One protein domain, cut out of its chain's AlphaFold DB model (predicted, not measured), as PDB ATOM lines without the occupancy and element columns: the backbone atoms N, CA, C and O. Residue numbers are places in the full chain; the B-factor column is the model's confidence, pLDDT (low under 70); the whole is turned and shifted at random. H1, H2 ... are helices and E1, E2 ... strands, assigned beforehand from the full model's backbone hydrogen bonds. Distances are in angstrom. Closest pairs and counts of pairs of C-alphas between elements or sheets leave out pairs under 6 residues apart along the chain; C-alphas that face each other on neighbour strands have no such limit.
ATOM      1  N   GLY A 117     126.825 121.806 127.485       90.12
ATOM      2  CA  GLY A 117     128.194 121.707 127.998       90.12
ATOM      3  C   GLY A 117     128.297 120.967 129.338       90.12
ATOM      4  O   GLY A 117     129.236 120.195 129.533       90.12
ATOM      5  N   ALA A 118     127.317 121.141 130.229       86.25
ATOM      6  CA  ALA A 118     127.236 120.414 131.497       86.25
ATOM      7  C   ALA A 118     126.837 118.940 131.298       86.25
ATOM      8  O   ALA A 118     127.380 118.062 131.969       86.25
ATOM      9  N   ILE A 119     125.947 118.644 130.341       90.38
ATOM     10  CA  ILE A 119     125.602 117.261 129.956       90.38
ATOM     11  C   ILE A 119     126.844 116.541 129.408       90.38
ATOM     12  O   ILE A 119     127.130 115.404 129.784       90.38
ATOM     13  N   LEU A 120     127.631 117.221 128.573       94.38
ATOM     14  CA  LEU A 120     128.875 116.682 128.023       94.38
ATOM     15  C   LEU A 120     129.955 116.494 129.104       94.38
ATOM     16  O   LEU A 120     130.676 115.498 129.067       94.38
ATOM     17  N   GLU A 121     130.043 117.366 130.113       90.81
ATOM     18  CA  GLU A 121     130.911 117.129 131.280       90.81
ATOM     19  C   GLU A 121     130.480 115.880 132.073       90.81
ATOM     20  O   GLU A 121     131.333 115.091 132.491       90.81
ATOM     21  N   VAL A 122     129.172 115.636 132.224       89.31
ATOM     22  CA  VAL A 122     128.660 114.390 132.820       89.31
ATOM     23  C   VAL A 122     129.014 113.170 131.966       89.31
ATOM     24  O   VAL A 122     129.511 112.187 132.513       89.31
ATOM     25  N   LEU A 123     128.848 113.223 130.640       94.94
ATOM     26  CA  LEU A 123     129.255 112.135 129.742       94.94
ATOM     27  C   LEU A 123     130.751 111.820 129.874       94.94
ATOM     28  O   LEU A 123     131.124 110.665 130.090       94.94
ATOM     29  N   TYR A 124     131.604 112.844 129.811       94.88
ATOM     30  CA  TYR A 124     133.055 112.709 129.938       94.88
ATOM     31  C   TYR A 124     133.473 112.134 131.299       94.88
ATOM     32  O   TYR A 124     134.347 111.269 131.373       94.88
ATOM     33  N   THR A 125     132.844 112.574 132.393       92.19
ATOM     34  CA  THR A 125     133.186 112.097 133.743       92.19
ATOM     35  C   THR A 125     132.648 110.695 134.042       92.19
ATOM     36  O   THR A 125     133.380 109.895 134.625       92.19
ATOM     37  N   ASN A 126     131.434 110.353 133.598       91.62
ATOM     38  CA  ASN A 126     130.820 109.042 133.839       91.62
ATOM     39  C   ASN A 126     131.408 107.915 132.970       91.62
ATOM     40  O   ASN A 126     131.367 106.758 133.384       91.62
ATOM     41  N   THR A 127     131.957 108.223 131.787       95.25
ATOM     42  CA  THR A 127     132.441 107.211 130.821       95.25
ATOM     43  C   THR A 127     133.970 107.162 130.674       95.25
ATOM     44  O   THR A 127     134.501 106.781 129.627       95.25
ATOM     45  N   ASN A 128     134.695 107.525 131.742       95.00
ATOM     46  CA  ASN A 128     136.158 107.441 131.849       95.00
ATOM     47  C   ASN A 128     136.938 108.308 130.831       95.00
ATOM     48  O   ASN A 128     137.967 107.892 130.294       95.00
ATOM     49  N   GLY A 129     136.468 109.540 130.613       93.62
ATOM     50  CA  GLY A 129     137.006 110.553 129.694       93.62
ATOM     51  C   GLY A 129     138.533 110.646 129.551       93.62
ATOM     52  O   GLY A 129     139.024 110.627 128.422       93.62
ATOM     53  N   PRO A 130     139.323 110.681 130.646       92.75
ATOM     54  CA  PRO A 130     140.786 110.744 130.571       92.75
ATOM     55  C   PRO A 130     141.468 109.554 129.870       92.75
ATOM     56  O   PRO A 130     142.668 109.620 129.611       92.75
ATOM     57  N   ASN A 131     140.734 108.472 129.589       93.62
ATOM     58  CA  ASN A 131     141.209 107.271 128.899       93.62
ATOM     59  C   ASN A 131     140.540 107.054 127.523       93.62
ATOM     60  O   ASN A 131     140.705 105.985 126.928       93.62
ATOM     61  N   TRP A 132     139.795 108.035 127.002       95.38
ATOM     62  CA  TRP A 132     139.271 107.980 125.636       95.38
ATOM     63  C   TRP A 132     140.412 108.028 124.596       95.38
ATOM     64  O   TRP A 132     141.383 108.774 124.733       95.38
ATOM     65  N   LYS A 133     140.279 107.263 123.508       94.31
ATOM     66  CA  LYS A 133     141.214 107.187 122.371       94.31
ATOM     67  C   LYS A 133     141.044 108.385 121.427       94.31
ATOM     68  O   LYS A 133     140.703 108.231 120.257       94.31
ATOM     69  N   MET A 134     141.288 109.586 121.939       87.62
ATOM     70  CA  MET A 134     141.215 110.838 121.184       87.62
ATOM     71  C   MET A 134     142.593 111.472 120.941       87.62
ATOM     72  O   MET A 134     143.564 111.212 121.650       87.62
ATOM     73  N   GLY A 135     142.677 112.342 119.929       82.00
ATOM     74  CA  GLY A 135     143.857 113.177 119.689       82.00
ATOM     75  C   GLY A 135     143.983 114.328 120.696       82.00
ATOM     76  O   GLY A 135     142.991 114.795 121.251       82.00
ATOM     77  N   SER A 136     145.198 114.859 120.873       77.44
ATOM     78  CA  SER A 136     145.525 115.907 121.865       77.44
ATOM     79  C   SER A 136     144.714 117.205 121.763       77.44
ATOM     80  O   SER A 136     144.708 118.001 122.697       77.44
ATOM     81  N   ASN A 137     144.060 117.441 120.625       80.44
ATOM     82  CA  ASN A 137     143.351 118.682 120.316       80.44
ATOM     83  C   ASN A 137     141.826 118.544 120.481       80.44
ATOM     84  O   ASN A 137     141.087 119.402 120.014       80.44
ATOM     85  N   ALA A 138     141.346 117.467 121.110       87.69
ATOM     86  CA  ALA A 138     139.928 117.119 121.146       87.69
ATOM     87  C   ALA A 138     139.041 117.997 122.055       87.69
ATOM     88  O   ALA A 138     137.831 117.799 122.081       87.69
ATOM     89  N   GLY A 139     139.608 118.946 122.809       89.88
ATOM     90  CA  GLY A 139     138.870 119.917 123.634       89.88
ATOM     91  C   GLY A 139     138.312 119.380 124.960       89.88
ATOM     92  O   GLY A 139     138.269 120.117 125.944       89.88
ATOM     93  N   TRP A 140     137.942 118.100 125.008       92.56
ATOM     94  CA  TRP A 140     137.413 117.417 126.189       92.56
ATOM     95  C   TRP A 140     138.319 117.527 127.423       92.56
ATOM     96  O   TRP A 140     139.542 117.419 127.333       92.56
ATOM     97  N   GLY A 141     137.711 117.759 128.590       84.31
ATOM     98  CA  GLY A 141     138.420 117.937 129.863       84.31
ATOM     99  C   GLY A 141     139.219 119.246 129.998       84.31
ATOM    100  O   GLY A 141     139.798 119.489 131.058       84.31
ATOM    101  N   ILE A 142     139.258 120.106 128.972       81.31
ATOM    102  CA  ILE A 142     140.008 121.368 128.993       81.31
ATOM    103  C   ILE A 142     139.085 122.518 129.406       81.31
ATOM    104  O   ILE A 142     138.205 122.949 128.660       81.31
ATOM    105  N   THR A 143     139.331 123.086 130.588       73.50
ATOM    106  CA  THR A 143     138.585 124.254 131.080       73.50
ATOM    107  C   THR A 143     138.611 125.413 130.074       73.50
ATOM    108  O   THR A 143     139.688 125.776 129.594       73.50
ATOM    109  N   LYS A 144     137.457 126.063 129.857       79.69
ATOM    110  CA  LYS A 144     137.237 127.214 128.949       79.69
ATOM    111  C   LYS A 144     137.212 126.908 127.443       79.69
ATOM    112  O   LYS A 144     137.128 127.851 126.657       79.69
ATOM    113  N   VAL A 145     137.237 125.645 127.018       85.50
ATOM    114  CA  VAL A 145     136.845 125.291 125.643       85.50
ATOM    115  C   VAL A 145     135.313 125.303 125.556       85.50
ATOM    116  O   VAL A 145     134.641 124.753 126.420       85.50
ATOM    117  N   HIS A 146     134.751 125.966 124.539       92.56
ATOM    118  CA  HIS A 146     133.307 125.933 124.268       92.56
ATOM    119  C   HIS A 146     132.914 124.550 123.729       92.56
ATOM    120  O   HIS A 146     133.618 124.029 122.865       92.56
ATOM    121  N   HIS A 147     131.800 123.976 124.189       93.75
ATOM    122  CA  HIS A 147     131.422 122.577 123.921       93.75
ATOM    123  C   HIS A 147     131.307 122.235 122.431       93.75
ATOM    124  O   HIS A 147     131.760 121.177 122.012       93.75
ATOM    125  N   CYS A 148     130.833 123.168 121.603       96.00
ATOM    126  CA  CYS A 148     130.805 123.030 120.136       96.00
ATOM    127  C   CYS A 148     132.184 122.897 119.449       96.00
ATOM    128  O   CYS A 148     132.237 122.744 118.235       96.00
ATOM    129  N   ASN A 149     133.293 123.004 120.192       95.44
ATOM    130  CA  ASN A 149     134.656 122.763 119.704       95.44
ATOM    131  C   ASN A 149     135.246 121.435 120.223       95.44
ATOM    132  O   ASN A 149     136.431 121.171 120.012       95.44
ATOM    133  N   TYR A 150     134.469 120.623 120.945       96.25
ATOM    134  CA  TYR A 150     134.872 119.276 121.338       96.25
ATOM    135  C   TYR A 150     134.850 118.339 120.118       96.25
ATOM    136  O   TYR A 150     133.959 118.420 119.272       96.25
ATOM    137  N   ALA A 151     135.814 117.422 120.016       95.81
ATOM    138  CA  ALA A 151     135.807 116.427 118.943       95.81
ATOM    139  C   ALA A 151     134.580 115.508 119.069       95.81
ATOM    140  O   ALA A 151     134.252 115.076 120.172       95.81
ATOM    141  N   GLY A 152     133.925 115.210 117.945       96.56
ATOM    142  CA  GLY A 152     132.680 114.434 117.925       96.56
ATOM    143  C   GLY A 152     131.420 115.232 118.281       96.56
ATOM    144  O   GLY A 152     130.354 114.640 118.360       96.56
ATOM    145  N   ILE A 153     131.502 116.552 118.489       98.06
ATOM    146  CA  ILE A 153     130.334 117.403 118.777       98.06
ATOM    147  C   ILE A 153     130.048 118.334 117.598       98.06
ATOM    148  O   ILE A 153     130.933 119.050 117.134       98.06
ATOM    149  N   THR A 154     128.795 118.353 117.141       98.31
ATOM    150  CA  THR A 154     128.277 119.348 116.186       98.31
ATOM    151  C   THR A 154     127.203 120.191 116.857       98.31
ATOM    152  O   THR A 154     126.358 119.654 117.572       98.31
ATOM    153  N   CYS A 155     127.212 121.501 116.604       98.06
ATOM    154  CA  CYS A 155     126.186 122.426 117.079       98.06
ATOM    155  C   CYS A 155     125.475 123.145 115.929       98.06
ATOM    156  O   CYS A 155     126.075 123.404 114.884       98.06
ATOM    157  N   ASN A 156     124.229 123.553 116.170       96.56
ATOM    158  CA  ASN A 156     123.498 124.469 115.300       96.56
ATOM    159  C   ASN A 156     123.978 125.930 115.450       96.56
ATOM    160  O   ASN A 156     124.833 126.261 116.276       96.56
ATOM    161  N   GLY A 157     123.400 126.834 114.653       94.56
ATOM    162  CA  GLY A 157     123.768 128.256 114.624       94.56
ATOM    163  C   GLY A 157     123.508 129.044 115.919       94.56
ATOM    164  O   GLY A 157     124.051 130.137 116.064       94.56
ATOM    165  N   ALA A 158     122.723 128.505 116.859       93.12
ATOM    166  CA  ALA A 158     122.516 129.080 118.191       93.12
ATOM    167  C   ALA A 158     123.523 128.556 119.238       93.12
ATOM    168  O   ALA A 158     123.552 129.055 120.361       93.12
ATOM    169  N   GLY A 159     124.363 127.578 118.879       93.31
ATOM    170  CA  GLY A 159     125.322 126.943 119.785       93.31
ATOM    171  C   GLY A 159     124.758 125.767 120.586       93.31
ATOM    172  O   GLY A 159     125.428 125.314 121.516       93.31
ATOM    173  N   HIS A 160     123.569 125.268 120.232       94.44
ATOM    174  CA  HIS A 160     123.020 124.041 120.810       94.44
ATOM    175  C   HIS A 160     123.577 122.802 120.117       94.44
ATOM    176  O   HIS A 160     123.743 122.813 118.896       94.44
ATOM    177  N   VAL A 161     123.854 121.746 120.882       97.50
ATOM    178  CA  VAL A 161     124.343 120.462 120.358       97.50
ATOM    179  C   VAL A 161     123.244 119.761 119.567       97.50
ATOM    180  O   VAL A 161     122.145 119.575 120.082       97.50
ATOM    181  N   VAL A 162     123.579 119.355 118.340       98.31
ATOM    182  CA  VAL A 162     122.704 118.571 117.449       98.31
ATOM    183  C   VAL A 162     123.223 117.157 117.207       98.31
ATOM    184  O   VAL A 162     122.433 116.219 117.194       98.31
ATOM    185  N   ASN A 163     124.548 116.970 117.116       98.56
ATOM    186  CA  ASN A 163     125.142 115.647 116.893       98.56
ATOM    187  C   ASN A 163     126.225 115.354 117.933       98.56
ATOM    188  O   ASN A 163     127.101 116.191 118.178       98.56
ATOM    189  N   ILE A 164     126.213 114.126 118.449       98.69
ATOM    190  CA  ILE A 164     127.273 113.506 119.244       98.69
ATOM    191  C   ILE A 164     127.726 112.246 118.497       98.69
ATOM    192  O   ILE A 164     126.962 111.295 118.374       98.69
ATOM    193  N   THR A 165     128.962 112.235 118.000       98.31
ATOM    194  CA  THR A 165     129.572 111.114 117.267       98.31
ATOM    195  C   THR A 165     130.874 110.688 117.942       98.31
ATOM    196  O   THR A 165     131.938 111.286 117.765       98.31
ATOM    197  N   LEU A 166     130.773 109.659 118.785       98.06
ATOM    198  CA  LEU A 166     131.836 109.176 119.671       98.06
ATOM    199  C   LEU A 166     132.091 107.666 119.490       98.06
ATOM    200  O   LEU A 166     132.516 106.990 120.428       98.06
ATOM    201  N   SER A 167     131.851 107.127 118.291       97.88
ATOM    202  CA  SER A 167     132.130 105.723 117.965       97.88
ATOM    203  C   SER A 167     133.600 105.326 118.172       97.88
ATOM    204  O   SER A 167     134.520 106.070 117.825       97.88
ATOM    205  N   GLY A 168     133.840 104.136 118.728       96.69
ATOM    206  CA  GLY A 168     135.161 103.490 118.770       96.69
ATOM    207  C   GLY A 168     136.205 104.100 119.720       96.69
ATOM    208  O   GLY A 168     137.312 103.561 119.849       96.69
ATOM    209  N   ILE A 169     135.900 105.207 120.410       96.94
ATOM    210  CA  ILE A 169     136.890 105.969 121.192       96.94
ATOM    211  C   ILE A 169     137.110 105.472 122.630       96.94
ATOM    212  O   ILE A 169     137.756 106.169 123.406       96.94
ATOM    213  N   ASN A 170     136.681 104.260 122.995       95.81
ATOM    214  CA  ASN A 170     136.977 103.635 124.295       95.81
ATOM    215  C   ASN A 170     136.265 104.294 125.503       95.81
ATOM    216  O   ASN A 170     136.847 104.377 126.590       95.81
ATOM    217  N   LEU A 171     135.008 104.727 125.337       96.94
ATOM    218  CA  LEU A 171     134.113 105.036 126.465       96.94
ATOM    219  C   LEU A 171     133.963 103.791 127.357       96.94
ATOM    220  O   LEU A 171     133.757 102.690 126.848       96.94
ATOM    221  N   LEU A 172     134.045 103.973 128.677       95.38
ATOM    222  CA  LEU A 172     133.886 102.914 129.682       95.38
ATOM    223  C   LEU A 172     133.043 103.438 130.849       95.38
ATOM    224  O   LEU A 172     133.513 104.274 131.618       95.38
ATOM    225  N   GLY A 173     131.818 102.938 130.986       94.00
ATOM    226  CA  GLY A 173     130.842 103.384 131.985       94.00
ATOM    227  C   GLY A 173     129.426 102.989 131.570       94.00
ATOM    228  O   GLY A 173     129.258 102.045 130.806       94.00
ATOM    229  N   GLU A 174     128.417 103.724 132.026       95.00
ATOM    230  CA  GLU A 174     127.026 103.586 131.562       95.00
ATOM    231  C   GLU A 174     126.632 104.792 130.692       95.00
ATOM    232  O   GLU A 174     127.258 105.852 130.779       95.00
ATOM    233  N   VAL A 175     125.603 104.650 129.848       96.12
ATOM    234  CA  VAL A 175     125.049 105.777 129.076       96.12
ATOM    235  C   VAL A 175     124.346 106.742 130.048       96.12
ATOM    236  O   VAL A 175     123.414 106.311 130.730       96.12
ATOM    237  N   PRO A 176     124.740 108.028 130.141       93.19
ATOM    238  CA  PRO A 176     124.093 108.962 131.060       93.19
ATOM    239  C   PRO A 176     122.651 109.274 130.619       93.19
ATOM    240  O   PRO A 176     122.464 109.693 129.472       93.19
ATOM    241  N   PRO A 177     121.631 109.150 131.495       88.88
ATOM    242  CA  PRO A 177     120.268 109.592 131.181       88.88
ATOM    243  C   PRO A 177     120.189 111.100 130.900       88.88
ATOM    244  O   PRO A 177     119.281 111.547 130.205       88.88
ATOM    245  N   GLU A 178     121.162 111.885 131.378       88.12
ATOM    246  CA  GLU A 178     121.271 113.324 131.136       88.12
ATOM    247  C   GLU A 178     121.285 113.702 129.642       88.12
ATOM    248  O   GLU A 178     120.839 114.796 129.296       88.12
ATOM    249  N   LEU A 179     121.736 112.802 128.755       93.56
ATOM    250  CA  LEU A 179     121.718 113.004 127.298       93.56
ATOM    251  C   LEU A 179     120.303 113.212 126.741       93.56
ATOM    252  O   LEU A 179     120.132 113.966 125.786       93.56
ATOM    253  N   GLY A 180     119.288 112.608 127.366       90.56
ATOM    254  CA  GLY A 180     117.893 112.756 126.954       90.56
ATOM    255  C   GLY A 180     117.350 114.181 127.084       90.56
ATOM    256  O   GLY A 180     116.387 114.526 126.414       90.56
ATOM    257  N   PHE A 181     117.964 115.044 127.897       87.31
ATOM    258  CA  PHE A 181     117.482 116.419 128.092       87.31
ATOM    259  C   PHE A 181     118.107 117.435 127.120       87.31
ATOM    260  O   PHE A 181     117.815 118.628 127.213       87.31
ATOM    261  N   MET A 182     118.922 116.985 126.155       91.56
ATOM    262  CA  MET A 182     119.379 117.818 125.041       91.56
ATOM    263  C   MET A 182     118.244 118.046 124.030       91.56
ATOM    264  O   MET A 182     118.035 117.256 123.113       91.56
ATOM    265  N   GLN A 183     117.541 119.172 124.163       89.44
ATOM    266  CA  GLN A 183     116.345 119.528 123.374       89.44
ATOM    267  C   GLN A 183     116.556 119.678 121.853       89.44
ATOM    268  O   GLN A 183     115.590 119.910 121.134       89.44
ATOM    269  N   HIS A 184     117.795 119.575 121.369       94.88
ATOM    270  CA  HIS A 184     118.162 119.698 119.955       94.88
ATOM    271  C   HIS A 184     118.999 118.506 119.451       94.88
ATOM    272  O   HIS A 184     119.482 118.555 118.329       94.88
ATOM    273  N   LEU A 185     119.218 117.461 120.263       97.44
ATOM    274  CA  LEU A 185     120.064 116.324 119.888       97.44
ATOM    275  C   LEU A 185     119.329 115.405 118.900       97.44
ATOM    276  O   LEU A 185     118.483 114.608 119.298       97.44
ATOM    277  N   GLU A 186     119.701 115.526 117.629       97.62
ATOM    278  CA  GLU A 186     119.177 114.788 116.476       97.62
ATOM    279  C   GLU A 186     119.952 113.472 116.253       97.62
ATOM    280  O   GLU A 186     119.365 112.454 115.888       97.62
ATOM    281  N   ILE A 187     121.269 113.459 116.503       98.44
ATOM    282  CA  ILE A 187     122.146 112.305 116.228       98.44
ATOM    283  C   ILE A 187     122.979 111.931 117.459       98.44
ATOM    284  O   ILE A 187     123.799 112.727 117.923       98.44
ATOM    285  N   LEU A 188     122.844 110.689 117.933       98.69
ATOM    286  CA  LEU A 188     123.661 110.111 119.005       98.69
ATOM    287  C   LEU A 188     124.293 108.777 118.573       98.69
ATOM    288  O   LEU A 188     123.646 107.734 118.585       98.69
ATOM    289  N   ASP A 189     125.581 108.812 118.245       98.69
ATOM    290  CA  ASP A 189     126.417 107.641 117.965       98.69
ATOM    291  C   ASP A 189     127.439 107.434 119.095       98.69
ATOM    292  O   ASP A 189     128.361 108.231 119.296       98.69
ATOM    293  N   LEU A 190     127.263 106.335 119.830       98.62
ATOM    294  CA  LEU A 190     128.141 105.839 120.892       98.62
ATOM    295  C   LEU A 190     128.669 104.423 120.575       98.62
ATOM    296  O   LEU A 190     129.088 103.699 121.486       98.62
ATOM    297  N   SER A 191     128.630 104.003 119.309       98.50
ATOM    298  CA  SER A 191     128.904 102.625 118.880       98.50
ATOM    299  C   SER A 191     130.349 102.153 119.135       98.50
ATOM    300  O   SER A 191     131.258 102.946 119.375       98.50
ATOM    301  N   ASP A 192     130.578 100.837 119.116       97.06
ATOM    302  CA  ASP A 192     131.901 100.186 119.202       97.06
ATOM    303  C   ASP A 192     132.772 100.622 120.406       97.06
ATOM    304  O   ASP A 192     134.007 100.667 120.350       97.06
ATOM    305  N   ASN A 193     132.119 100.948 121.522       97.81
ATOM    306  CA  ASN A 193     132.735 101.339 122.789       97.81
ATOM    307  C   ASN A 193     132.665 100.198 123.833       97.81
ATOM    308  O   ASN A 193     132.377  99.046 123.517       97.81
ATOM    309  N   MET A 194     132.981 100.494 125.099       95.75
ATOM    310  CA  MET A 194     132.887  99.553 126.225       95.75
ATOM    311  C   MET A 194     131.835 100.015 127.245       95.75
ATOM    312  O   MET A 194     132.043  99.915 128.457       95.75
ATOM    313  N   LEU A 195     130.717 100.564 126.764       96.62
ATOM    314  CA  LEU A 195     129.595 100.957 127.615       96.62
ATOM    315  C   LEU A 195     128.870  99.717 128.150       96.62
ATOM    316  O   LEU A 195     128.759  98.698 127.469       96.62
ATOM    317  N   THR A 196     128.381  99.817 129.380       94.44
ATOM    318  CA  THR A 196     127.684  98.768 130.133       94.44
ATOM    319  C   THR A 196     126.398  99.320 130.755       94.44
ATOM    320  O   THR A 196     125.985 100.440 130.459       94.44
ATOM    321  N   GLY A 197     125.762  98.547 131.639       92.88
ATOM    322  CA  GLY A 197     124.498  98.935 132.263       92.88
ATOM    323  C   GLY A 197     123.324  98.677 131.321       92.88
ATOM    324  O   GLY A 197     123.305  97.662 130.623       92.88
ATOM    325  N   TYR A 198     122.364  99.598 131.305       93.75
ATOM    326  CA  TYR A 198     121.138  99.534 130.505       93.75
ATOM    327  C   TYR A 198     120.997 100.803 129.656       93.75
ATOM    328  O   TYR A 198     121.521 101.854 130.022       93.75
ATOM    329  N   LEU A 199     120.257 100.728 128.548       94.62
ATOM    330  CA  LEU A 199     119.922 101.902 127.736       94.62
ATOM    331  C   LEU A 199     118.891 102.780 128.487       94.62
ATOM    332  O   LEU A 199     117.800 102.283 128.785       94.62
ATOM    333  N   PRO A 200     119.187 104.050 128.834       93.44
ATOM    334  CA  PRO A 200     118.273 104.872 129.624       93.44
ATOM    335  C   PRO A 200     117.032 105.284 128.826       93.44
ATOM    336  O   PRO A 200     117.117 105.777 127.702       93.44
ATOM    337  N   SER A 201     115.858 105.136 129.443       88.31
ATOM    338  CA  SER A 201     114.567 105.507 128.846       88.31
ATOM    339  C   SER A 201     114.377 107.016 128.678       88.31
ATOM    340  O   SER A 201     113.502 107.427 127.919       88.31
ATOM    341  N   ASP A 202     115.188 107.835 129.351       87.31
ATOM    342  CA  ASP A 202     115.181 109.295 129.230       87.31
ATOM    343  C   ASP A 202     115.603 109.787 127.833       87.31
ATOM    344  O   ASP A 202     115.209 110.882 127.445       87.31
ATOM    345  N   LEU A 203     116.311 108.977 127.027       92.62
ATOM    346  CA  LEU A 203     116.712 109.341 125.654       92.62
ATOM    347  C   LEU A 203     115.531 109.733 124.747       92.62
ATOM    348  O   LEU A 203     115.712 110.527 123.834       92.62
ATOM    349  N   ARG A 204     114.314 109.262 125.050       88.88
ATOM    350  CA  ARG A 204     113.061 109.632 124.362       88.88
ATOM    351  C   ARG A 204     112.682 111.119 124.464       88.88
ATOM    352  O   ARG A 204     111.698 111.536 123.865       88.88
ATOM    353  N   PHE A 205     113.346 111.875 125.341       87.94
ATOM    354  CA  PHE A 205     113.105 113.306 125.529       87.94
ATOM    355  C   PHE A 205     113.952 114.178 124.585       87.94
ATOM    356  O   PHE A 205     113.649 115.363 124.436       87.94
ATOM    357  N   ALA A 206     114.966 113.598 123.933       91.81
ATOM    358  CA  ALA A 206     115.733 114.236 122.870       91.81
ATOM    359  C   ALA A 206     115.067 113.954 121.506       91.81
ATOM    360  O   ALA A 206     114.516 112.865 121.321       91.81
ATOM    361  N   PRO A 207     115.112 114.895 120.543       93.50
ATOM    362  CA  PRO A 207     114.506 114.741 119.218       93.50
ATOM    363  C   PRO A 207     115.383 113.879 118.288       93.50
ATOM    364  O   PRO A 207     115.781 114.315 117.212       93.50
ATOM    365  N   LEU A 208     115.722 112.664 118.723       95.81
ATOM    366  CA  LEU A 208     116.645 111.779 118.015       95.81
ATOM    367  C   LEU A 208     116.048 111.284 116.687       95.81
ATOM    368  O   LEU A 208     115.046 110.573 116.665       95.81
ATOM    369  N   GLU A 209     116.728 111.589 115.585       94.62
ATOM    370  CA  GLU A 209     116.535 110.958 114.275       94.62
ATOM    371  C   GLU A 209     117.455 109.736 114.115       94.62
ATOM    372  O   GLU A 209     117.106 108.772 113.436       94.62
ATOM    373  N   TYR A 210     118.620 109.732 114.776       96.12
ATOM    374  CA  TYR A 210     119.579 108.627 114.734       96.12
ATOM    375  C   TYR A 210     120.117 108.274 116.124       96.12
ATOM    376  O   TYR A 210     120.631 109.133 116.846       96.12
ATOM    377  N   LEU A 211     120.063 106.986 116.466       97.38
ATOM    378  CA  LEU A 211     120.626 106.429 117.692       97.38
ATOM    379  C   LEU A 211     121.399 105.146 117.382       97.38
ATOM    380  O   LEU A 211     120.801 104.137 117.009       97.38
ATOM    381  N   ASP A 212     122.711 105.159 117.618       98.00
ATOM    382  CA  ASP A 212     123.547 103.960 117.573       98.00
ATOM    383  C   ASP A 212     124.295 103.747 118.898       98.00
ATOM    384  O   ASP A 212     125.099 104.566 119.346       98.00
ATOM    385  N   VAL A 213     124.019 102.608 119.532       97.56
ATOM    386  CA  VAL A 213     124.690 102.106 120.743       97.56
ATOM    387  C   VAL A 213     125.297 100.714 120.530       97.56
ATOM    388  O   VAL A 213     125.738 100.067 121.481       97.56
ATOM    389  N   SER A 214     125.323 100.238 119.286       97.06
ATOM    390  CA  SER A 214     125.757  98.896 118.905       97.06
ATOM    391  C   SER A 214     127.240  98.634 119.189       97.06
ATOM    392  O   SER A 214     128.043  99.549 119.366       97.06
ATOM    393  N   GLY A 215     127.624  97.358 119.270       95.06
ATOM    394  CA  GLY A 215     129.016  96.958 119.529       95.06
ATOM    395  C   GLY A 215     129.519  97.235 120.957       95.06
ATOM    396  O   GLY A 215     130.710  97.087 121.215       95.06
ATOM    397  N   ASN A 216     128.628  97.612 121.880       96.00
ATOM    398  CA  ASN A 216     128.910  97.811 123.304       96.00
ATOM    399  C   ASN A 216     128.608  96.551 124.147       96.00
ATOM    400  O   ASN A 216     128.208  95.510 123.631       96.00
ATOM    401  N   ALA A 217     128.776  96.654 125.471       93.62
ATOM    402  CA  ALA A 217     128.448  95.625 126.463       93.62
ATOM    403  C   ALA A 217     127.201  95.989 127.312       93.62
ATOM    404  O   ALA A 217     127.109  95.650 128.499       93.62
ATOM    405  N   ILE A 218     126.248  96.706 126.704       94.94
ATOM    406  CA  ILE A 218     124.956  97.102 127.292       94.94
ATOM    407  C   ILE A 218     124.039  95.874 127.386       94.94
ATOM    408  O   ILE A 218     124.083  94.994 126.529       94.94
ATOM    409  N   ARG A 219     123.211  95.797 128.431       90.81
ATOM    410  CA  ARG A 219     122.323  94.660 128.716       90.81
ATOM    411  C   ARG A 219     120.852  95.059 128.817       90.81
ATOM    412  O   ARG A 219     120.506  96.238 128.875       90.81
ATOM    413  N   GLY A 220     119.996  94.046 128.887       90.06
ATOM    414  CA  GLY A 220     118.549  94.161 128.970       90.06
ATOM    415  C   GLY A 220     117.900  94.406 127.610       90.06
ATOM    416  O   GLY A 220     118.313  93.868 126.587       90.06
ATOM    417  N   PHE A 221     116.839  95.205 127.615       90.44
ATOM    418  CA  PHE A 221     115.978  95.471 126.465       90.44
ATOM    419  C   PHE A 221     115.985  96.964 126.118       90.44
ATOM    420  O   PHE A 221     116.184  97.805 126.997       90.44
ATOM    421  N   VAL A 222     115.708  97.302 124.854       92.94
ATOM    422  CA  VAL A 222     115.382  98.684 124.472       92.94
ATOM    423  C   VAL A 222     114.142  99.118 125.268       92.94
ATOM    424  O   VAL A 222     113.130  98.411 125.221       92.94
ATOM    425  N   PRO A 223     114.165 100.238 126.016       91.69
ATOM    426  CA  PRO A 223     113.005 100.665 126.788       91.69
ATOM    427  C   PRO A 223     111.779 100.860 125.880       91.69
ATOM    428  O   PRO A 223     111.895 101.585 124.891       91.69
ATOM    429  N   PRO A 224     110.587 100.317 126.204       86.56
ATOM    430  CA  PRO A 224     109.423 100.395 125.312       86.56
ATOM    431  C   PRO A 224     109.027 101.824 124.915       86.56
ATOM    432  O   PRO A 224     108.593 102.062 123.797       86.56
ATOM    433  N   MET A 225     109.240 102.796 125.808       83.88
ATOM    434  CA  MET A 225     109.001 104.219 125.531       83.88
ATOM    435  C   MET A 225     109.917 104.794 124.435       83.88
ATOM    436  O   MET A 225     109.555 105.786 123.814       83.88
ATOM    437  N   LEU A 226     111.087 104.189 124.211       86.81
ATOM    438  CA  LEU A 226     112.025 104.559 123.152       86.81
ATOM    439  C   LEU A 226     111.642 103.881 121.826       86.81
ATOM    440  O   LEU A 226     111.653 104.542 120.798       86.81
ATOM    441  N   CYS A 227     111.182 102.621 121.849       85.06
ATOM    442  CA  CYS A 227     110.617 101.962 120.656       85.06
ATOM    443  C   CYS A 227     109.330 102.638 120.145       85.06
ATOM    444  O   CYS A 227     109.002 102.535 118.971       85.06
ATOM    445  N   LEU A 228     108.610 103.352 121.018       81.31
ATOM    446  CA  LEU A 228     107.454 104.184 120.662       81.31
ATOM    447  C   LEU A 228     107.830 105.628 120.270       81.31
ATOM    448  O   LEU A 228     106.941 106.448 120.049       81.31
ATOM    449  N   THR A 229     109.121 105.969 120.215       81.81
ATOM    450  CA  THR A 229     109.586 107.273 119.720       81.81
ATOM    451  C   THR A 229     109.793 107.173 118.210       81.81
ATOM    452  O   THR A 229     110.668 106.440 117.748       81.81
ATOM    453  N   SER A 230     108.959 107.876 117.445       82.06
ATOM    454  CA  SER A 230     109.057 107.948 115.987       82.06
ATOM    455  C   SER A 230     110.275 108.765 115.542       82.06
ATOM    456  O   SER A 230     110.819 109.565 116.300       82.06
ATOM    457  N   GLY A 231     110.729 108.538 114.309       83.06
ATOM    458  CA  GLY A 231     111.917 109.172 113.729       83.06
ATOM    459  C   GLY A 231     113.208 108.384 113.961       83.06
ATOM    460  O   GLY A 231     113.942 108.171 112.997       83.06
ATOM    461  N   ILE A 232     113.459 107.893 115.186       90.62
ATOM    462  CA  ILE A 232     114.710 107.191 115.544       90.62
ATOM    463  C   ILE A 232     114.996 106.046 114.564       90.62
ATOM    464  O   ILE A 232     114.251 105.069 114.510       90.62
ATOM    465  N   ASN A 233     116.102 106.145 113.823       91.81
ATOM    466  CA  ASN A 233     116.552 105.161 112.834       91.81
ATOM    467  C   ASN A 233     115.476 104.805 111.784       91.81
ATOM    468  O   ASN A 233     115.423 103.672 111.314       91.81
ATOM    469  N   GLY A 234     114.601 105.755 111.439       83.81
ATOM    470  CA  GLY A 234     113.493 105.546 110.502       83.81
ATOM    471  C   GLY A 234     112.235 104.913 111.110       83.81
ATOM    472  O   GLY A 234     111.282 104.667 110.375       83.81
ATOM    473  N   ASN A 235     112.192 104.667 112.428       81.25
ATOM    474  CA  ASN A 235     111.012 104.140 113.120       81.25
ATOM    475  C   ASN A 235     109.763 104.979 112.790       81.25
ATOM    476  O   ASN A 235     109.718 106.182 113.068       81.25
ATOM    477  N   GLY A 236     108.774 104.348 112.153       65.06
ATOM    478  CA  GLY A 236     107.672 105.046 111.491       65.06
ATOM    479  C   GLY A 236     106.772 105.851 112.435       65.06
ATOM    480  O   GLY A 236     106.764 105.654 113.650       65.06
ATOM    481  N   ALA A 237     105.949 106.735 111.860       54.28
ATOM    482  CA  ALA A 237     105.000 107.571 112.608       54.28
ATOM    483  C   ALA A 237     104.035 106.765 113.506       54.28
ATOM    484  O   ALA A 237     103.579 107.276 114.527       54.28
ATOM    485  N   ASP A 238     103.778 105.506 113.143       52.50
ATOM    486  CA  ASP A 238     102.842 104.604 113.817       52.50
ATOM    487  C   ASP A 238     103.488 103.786 114.957       52.50
ATOM    488  O   ASP A 238     102.782 103.092 115.689       52.50
ATOM    489  N   GLY A 239     104.823 103.821 115.108       51.12
ATOM    490  CA  GLY A 239     105.560 103.046 116.121       51.12
ATOM    491  C   GLY A 239     105.462 101.521 115.959       51.12
ATOM    492  O   GLY A 239     105.553 100.784 116.941       51.12
ATOM    493  N   THR A 240     105.213 101.042 114.735       49.28
ATOM    494  CA  THR A 240     104.983  99.624 114.402       49.28
ATOM    495  C   THR A 240     106.255  98.849 114.049       49.28
ATOM    496  O   THR A 240     106.224  97.617 114.037       49.28
ATOM    497  N   SER A 241     107.374  99.532 113.790       55.22
ATOM    498  CA  SER A 241     108.686  98.896 113.651       55.22
ATOM    499  C   SER A 241     109.112  98.301 114.999       55.22
ATOM    500  O   SER A 241     108.924  98.914 116.050       55.22
ATOM    501  N   THR A 242     109.676  97.092 115.005       74.94
ATOM    502  CA  THR A 242     110.085  96.456 116.265       74.94
ATOM    503  C   THR A 242     111.257  97.206 116.905       74.94
ATOM    504  O   THR A 242     112.036  97.872 116.225       74.94
ATOM    505  N   CYS A 243     111.434  97.060 118.227       88.00
ATOM    506  CA  CYS A 243     112.563  97.644 118.972       88.00
ATOM    507  C   CYS A 243     113.947  97.334 118.357       88.00
ATOM    508  O   CYS A 243     114.916  98.046 118.623       88.00
ATOM    509  N   ASP A 244     114.035  96.291 117.532       91.12
ATOM    510  CA  ASP A 244     115.224  95.889 116.790       91.12
ATOM    511  C   ASP A 244     115.789  96.997 115.887       91.12
ATOM    512  O   ASP A 244     117.002  97.024 115.698       91.12
ATOM    513  N   VAL A 245     114.973  97.946 115.391       91.50
ATOM    514  CA  VAL A 245     115.471  99.110 114.613       91.50
ATOM    515  C   VAL A 245     116.249 100.123 115.463       91.50
ATOM    516  O   VAL A 245     116.945 100.980 114.930       91.50
ATOM    517  N   ILE A 246     116.187 100.017 116.792       93.44
ATOM    518  CA  ILE A 246     117.068 100.758 117.706       93.44
ATOM    519  C   ILE A 246     118.292  99.901 118.036       93.44
ATOM    520  O   ILE A 246     119.423 100.361 117.899       93.44
ATOM    521  N   ALA A 247     118.073  98.653 118.454       94.94
ATOM    522  CA  ALA A 247     119.133  97.684 118.703       94.94
ATOM    523  C   ALA A 247     118.573  96.257 118.739       94.94
ATOM    524  O   ALA A 247     117.555  96.010 119.388       94.94
ATOM    525  N   CYS A 248     119.287  95.303 118.137       94.19
ATOM    526  CA  CYS A 248     118.984  93.880 118.265       94.19
ATOM    527  C   CYS A 248     118.961  93.466 119.739       94.19
ATOM    528  O   CYS A 248     119.894  93.767 120.492       94.19
ATOM    529  N   SER A 249     117.904  92.754 120.130       92.44
ATOM    530  CA  SER A 249     117.734  92.218 121.485       92.44
ATOM    531  C   SER A 249     118.858  91.255 121.908       92.44
ATOM    532  O   SER A 249     119.563  90.681 121.073       92.44
ATOM    533  N   GLU A 250     119.025  91.047 123.222       89.75
ATOM    534  CA  GLU A 250     119.906  89.990 123.740       89.75
ATOM    535  C   GLU A 250     119.576  88.632 123.089       89.75
ATOM    536  O   GLU A 250     118.426  88.313 122.779       89.75
ATOM    537  N   GLY A 251     120.609  87.832 122.838       88.56
ATOM    538  CA  GLY A 251     120.524  86.600 122.062       88.56
ATOM    539  C   GLY A 251     120.564  86.794 120.543       88.56
ATOM    540  O   GLY A 251     120.756  85.799 119.850       88.56
ATOM    541  N   HIS A 252     120.457  88.020 120.016       92.00
ATOM    542  CA  HIS A 252     120.453  88.313 118.576       92.00
ATOM    543  C   HIS A 252     121.646  89.186 118.149       92.00
ATOM    544  O   HIS A 252     122.394  89.706 118.984       92.00
ATOM    545  N   TRP A 253     121.852  89.325 116.837       94.12
ATOM    546  CA  TRP A 253     122.861  90.201 116.237       94.12
ATOM    547  C   TRP A 253     122.467  90.649 114.821       94.12
ATOM    548  O   TRP A 253     121.681  89.987 114.147       94.12
ATOM    549  N   SER A 254     123.088  91.721 114.334       94.38
ATOM    550  CA  SER A 254     123.184  92.029 112.897       94.38
ATOM    551  C   SER A 254     124.542  92.691 112.618       94.38
ATOM    552  O   SER A 254     125.188  93.134 113.568       94.38
ATOM    553  N   PRO A 255     125.005  92.824 111.360       94.12
ATOM    554  CA  PRO A 255     126.276  93.492 111.052       94.12
ATOM    555  C   PRO A 255     126.381  94.949 111.543       94.12
ATOM    556  O   PRO A 255     127.490  95.438 111.749       94.12
ATOM    557  N   ILE A 256     125.245  95.623 111.754       94.38
ATOM    558  CA  ILE A 256     125.156  96.982 112.319       94.38
ATOM    559  C   ILE A 256     124.574  97.004 113.743       94.38
ATOM    560  O   ILE A 256     124.347  98.069 114.301       94.38
ATOM    561  N   GLY A 257     124.304  95.840 114.342       94.94
ATOM    562  CA  GLY A 257     123.709  95.707 115.675       94.94
ATOM    563  C   GLY A 257     122.240  96.131 115.794       94.94
ATOM    564  O   GLY A 257     121.697  96.071 116.893       94.94
ATOM    565  N   ARG A 258     121.579  96.513 114.698       94.62
ATOM    566  CA  ARG A 258     120.139  96.802 114.615       94.62
ATOM    567  C   ARG A 258     119.519  96.202 113.352       94.62
ATOM    568  O   ARG A 258     120.243  95.857 112.416       94.62
ATOM    569  N   ALA A 259     118.198  96.099 113.319       92.94
ATOM    570  CA  ALA A 259     117.454  95.912 112.082       92.94
ATOM    571  C   ALA A 259     117.384  97.231 111.291       92.94
ATOM    572  O   ALA A 259     117.580  98.317 111.852       92.94
ATOM    573  N   THR A 260     117.099  97.137 109.998       91.06
ATOM    574  CA  THR A 260     116.840  98.283 109.113       91.06
ATOM    575  C   THR A 260     115.362  98.422 108.783       91.06
ATOM    576  O   THR A 260     114.613  97.449 108.867       91.06
ATOM    577  N   THR A 261     114.933  99.619 108.385       87.38
ATOM    578  CA  THR A 261     113.580  99.811 107.840       87.38
ATOM    579  C   THR A 261     113.549  99.494 106.336       87.38
ATOM    580  O   THR A 261     114.597  99.573 105.687       87.38
ATOM    581  N   PRO A 262     112.391  99.140 105.740       83.94
ATOM    582  CA  PRO A 262     112.283  98.810 104.308       83.94
ATOM    583  C   PRO A 262     112.759  99.912 103.346       83.94
ATOM    584  O   PRO A 262     113.078  99.630 102.192       83.94
ATOM    585  N   GLU A 263     112.813 101.159 103.811       83.38
ATOM    586  CA  GLU A 263     113.272 102.337 103.073       83.38
ATOM    587  C   GLU A 263     114.809 102.437 102.991       83.38
ATOM    588  O   GLU A 263     115.335 103.168 102.148       83.38
ATOM    589  N   GLU A 264     115.551 101.718 103.841       85.81
ATOM    590  CA  GLU A 264     117.015 101.714 103.814       85.81
ATOM    591  C   GLU A 264     117.569 100.889 102.627       85.81
ATOM    592  O   GLU A 264     117.067  99.808 102.304       85.81
ATOM    593  N   PRO A 265     118.652 101.344 101.962       87.75
ATOM    594  CA  PRO A 265     119.153 100.729 100.725       87.75
ATOM    595  C   PRO A 265     119.879  99.386 100.928       87.75
ATOM    596  O   PRO A 265     120.243  98.730  99.953       87.75
ATOM    597  N   VAL A 266     120.133  98.989 102.176       90.94
ATOM    598  CA  VAL A 266     120.728  97.702 102.554       90.94
ATOM    599  C   VAL A 266     119.884  97.142 103.686       90.94
ATOM    600  O   VAL A 266     119.702  97.825 104.686       90.94
ATOM    601  N   GLN A 267     119.385  95.917 103.527       90.94
ATOM    602  CA  GLN A 267     118.498  95.299 104.506       90.94
ATOM    603  C   GLN A 267     119.256  94.388 105.477       90.94
ATOM    604  O   GLN A 267     120.019  93.512 105.058       90.94
ATOM    605  N   TYR A 268     119.023  94.591 106.773       92.50
ATOM    606  CA  TYR A 268     119.522  93.774 107.872       92.50
ATOM    607  C   TYR A 268     118.389  93.415 108.835       92.50
ATOM    608  O   TYR A 268     117.628  94.272 109.277       92.50
ATOM    609  N   GLU A 269     118.345  92.145 109.224       92.38
ATOM    610  CA  GLU A 269     117.472  91.619 110.273       92.38
ATOM    611  C   GLU A 269     118.304  91.265 111.516       92.38
ATOM    612  O   GLU A 269     119.513  91.026 111.426       92.38
ATOM    613  N   CYS A 270     117.661  91.196 112.684       92.69
ATOM    614  CA  CYS A 270     118.299  90.731 113.916       92.69
ATOM    615  C   CYS A 270     118.219  89.202 114.016       92.69
ATOM    616  O   CYS A 270     117.206  88.626 114.404       92.69
ATOM    617  N   ILE A 271     119.314  88.538 113.653       91.69
ATOM    618  CA  ILE A 271     119.423  87.081 113.540       91.69
ATOM    619  C   ILE A 271     119.733  86.477 114.923       91.69
ATOM    620  O   ILE A 271     120.619  86.987 115.615       91.69
ATOM    621  N   PRO A 272     119.074  85.382 115.351       91.31
ATOM    622  CA  PRO A 272     119.382  84.725 116.620       91.31
ATOM    623  C   PRO A 272     120.761  84.051 116.603       91.31
ATOM    624  O   PRO A 272     121.136  83.351 115.661       91.31
ATOM    625  N   CYS A 273     121.508  84.211 117.692       87.88
ATOM    626  CA  CYS A 273     122.778  83.539 117.924       87.88
ATOM    627  C   CYS A 273     122.567  82.137 118.497       87.88
ATOM    628  O   CYS A 273     121.902  81.956 119.522       87.88
ATOM    629  N   TYR A 274     123.216  81.141 117.890       80.81
ATOM    630  CA  TYR A 274     123.252  79.780 118.424       80.81
ATOM    631  C   TYR A 274     123.742  79.771 119.884       80.81
ATOM    632  O   TYR A 274     124.677  80.491 120.253       80.81
ATOM    633  N   GLU A 275     123.050  78.986 120.715       72.25
ATOM    634  CA  GLU A 275     123.229  78.881 122.175       72.25
ATOM    635  C   GLU A 275     123.101  80.205 122.966       72.25
ATOM    636  O   GLU A 275     123.490  80.265 124.130       72.25
ATOM    637  N   GLY A 276     122.539  81.272 122.379       62.00
ATOM    638  CA  GLY A 276     122.395  82.571 123.053       62.00
ATOM    639  C   GLY A 276     123.722  83.320 123.235       62.00
ATOM    640  O   GLY A 276     123.849  84.160 124.119       62.00
ATOM    641  N   SER A 277     124.719  83.031 122.392       68.44
ATOM    642  CA  SER A 277     126.100  83.549 122.471       68.44
ATOM    643  C   SER A 277     126.286  85.058 122.180       68.44
ATOM    644  O   SER A 277     127.418  85.527 122.033       68.44
ATOM    645  N   SER A 278     125.192  85.826 122.141       73.38
ATOM    646  CA  SER A 278     125.148  87.295 122.148       73.38
ATOM    647  C   SER A 278     124.504  87.763 123.464       73.38
ATOM    648  O   SER A 278     123.283  87.711 123.600       73.38
ATOM    649  N   PRO A 279     125.289  88.178 124.474       77.06
ATOM    650  CA  PRO A 279     124.782  88.534 125.802       77.06
ATOM    651  C   PRO A 279     124.556  90.049 125.972       77.06
ATOM    652  O   PRO A 279     124.538  90.528 127.107       77.06
ATOM    653  N   PHE A 280     124.496  90.805 124.867       91.19
ATOM    654  CA  PHE A 280     124.440  92.268 124.868       91.19
ATOM    655  C   PHE A 280     123.456  92.812 123.835       91.19
ATOM    656  O   PHE A 280     123.395  92.333 122.698       91.19
ATOM    657  N   LEU A 281     122.751  93.866 124.237       93.81
ATOM    658  CA  LEU A 281     121.893  94.680 123.390       93.81
ATOM    659  C   LEU A 281     122.740  95.361 122.301       93.81
ATOM    660  O   LEU A 281     123.763  95.977 122.600       93.81
ATOM    661  N   GLY A 282     122.316  95.267 121.041       94.81
ATOM    662  CA  GLY A 282     123.009  95.914 119.923       94.81
ATOM    663  C   GLY A 282     124.263  95.181 119.422       94.81
ATOM    664  O   GLY A 282     125.179  95.805 118.884       94.81
ATOM    665  N   SER A 283     124.367  93.866 119.624       93.69
ATOM    666  CA  SER A 283     125.573  93.109 119.261       93.69
ATOM    667  C   SER A 283     125.830  93.064 117.747       93.69
ATOM    668  O   SER A 283     124.986  92.610 116.977       93.69
ATOM    669  N   LYS A 284     127.045  93.454 117.323       93.00
ATOM    670  CA  LYS A 284     127.494  93.390 115.913       93.00
ATOM    671  C   LYS A 284     127.991  92.011 115.449       93.00
ATOM    672  O   LYS A 284     128.284  91.832 114.272       93.00
ATOM    673  N   THR A 285     128.130  91.040 116.360       89.25
ATOM    674  CA  THR A 285     128.514  89.639 116.075       89.25
ATOM    675  C   THR A 285     128.020  88.706 117.186       89.25
ATOM    676  O   THR A 285     128.001  89.109 118.348       89.25
ATOM    677  N   CYS A 286     127.729  87.438 116.874       85.56
ATOM    678  CA  CYS A 286     127.751  86.374 117.887       85.56
ATOM    679  C   CYS A 286     129.214  86.044 118.231       85.56
ATOM    680  O   CYS A 286     129.958  85.618 117.343       85.56
ATOM    681  N   ASN A 287     129.650  86.200 119.486       70.75
ATOM    682  CA  ASN A 287     131.023  85.847 119.877       70.75
ATOM    683  C   ASN A 287     131.129  85.307 121.312       70.75
ATOM    684  O   ASN A 287     131.513  86.000 122.259       70.75
TER     685      ASN A 287
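Overview. This is residues 117 to 287 of the 438 residues of the protein "Hypothetical protein" of Ditylum brightwellii (UniProt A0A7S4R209). With little regular structure, the chain winds in stacked turns, sheet E1-E2-E4-E6 along one side, short helices H2, H3, H4 along another, loops 228 to 287 at one end. Of 171 residues, 44 are in named elements, class mixed: H1 E1 E2 E3 H2 E4 E5 H3 E6 H4; that sheet is mixed, E3-E5 parallel. It is compact, radius of gyration of the C-alphas 15.8 A, spanning 49 by 34 by 27 A.

Along the chain. H1, residues 117 to 126, 14.2 A, begins at C-alpha (128.194, 121.707, 127.998). Then come E1 153 to 155, E2 161 to 165, E3 172 to 174, H2 177 to 181, E4 187 to 189, E5 194 to 196, H3 201 to 205, E6 210 to 212 and H4 224 to 227, ending at C-alpha (110.617, 101.962, 120.656).

Arrangement. Hairpin E1 and E2 is antiparallel, N 154 to O 163 2.9 A, within hydrogen-bond range. H2 and H3 touch, closest C-alphas Gly 180 and Leu 203, 3.8 A. H1 has every O i to N i+4 pair within range; H2 and H3 have 0 of 1, but 2 of 2 and 1 of 2 O i to N i+3 pairs; H4 is too short for an i+4 pair.

Size, cuts and confidence. The farthest C-alphas, Lys 144 and Glu 275, are 50.8 A apart. The printed part has no cut; links H1 to E1 and E6 to H4 are long. Residues 236 to 241 and 276 to 277 have pLDDT under 70.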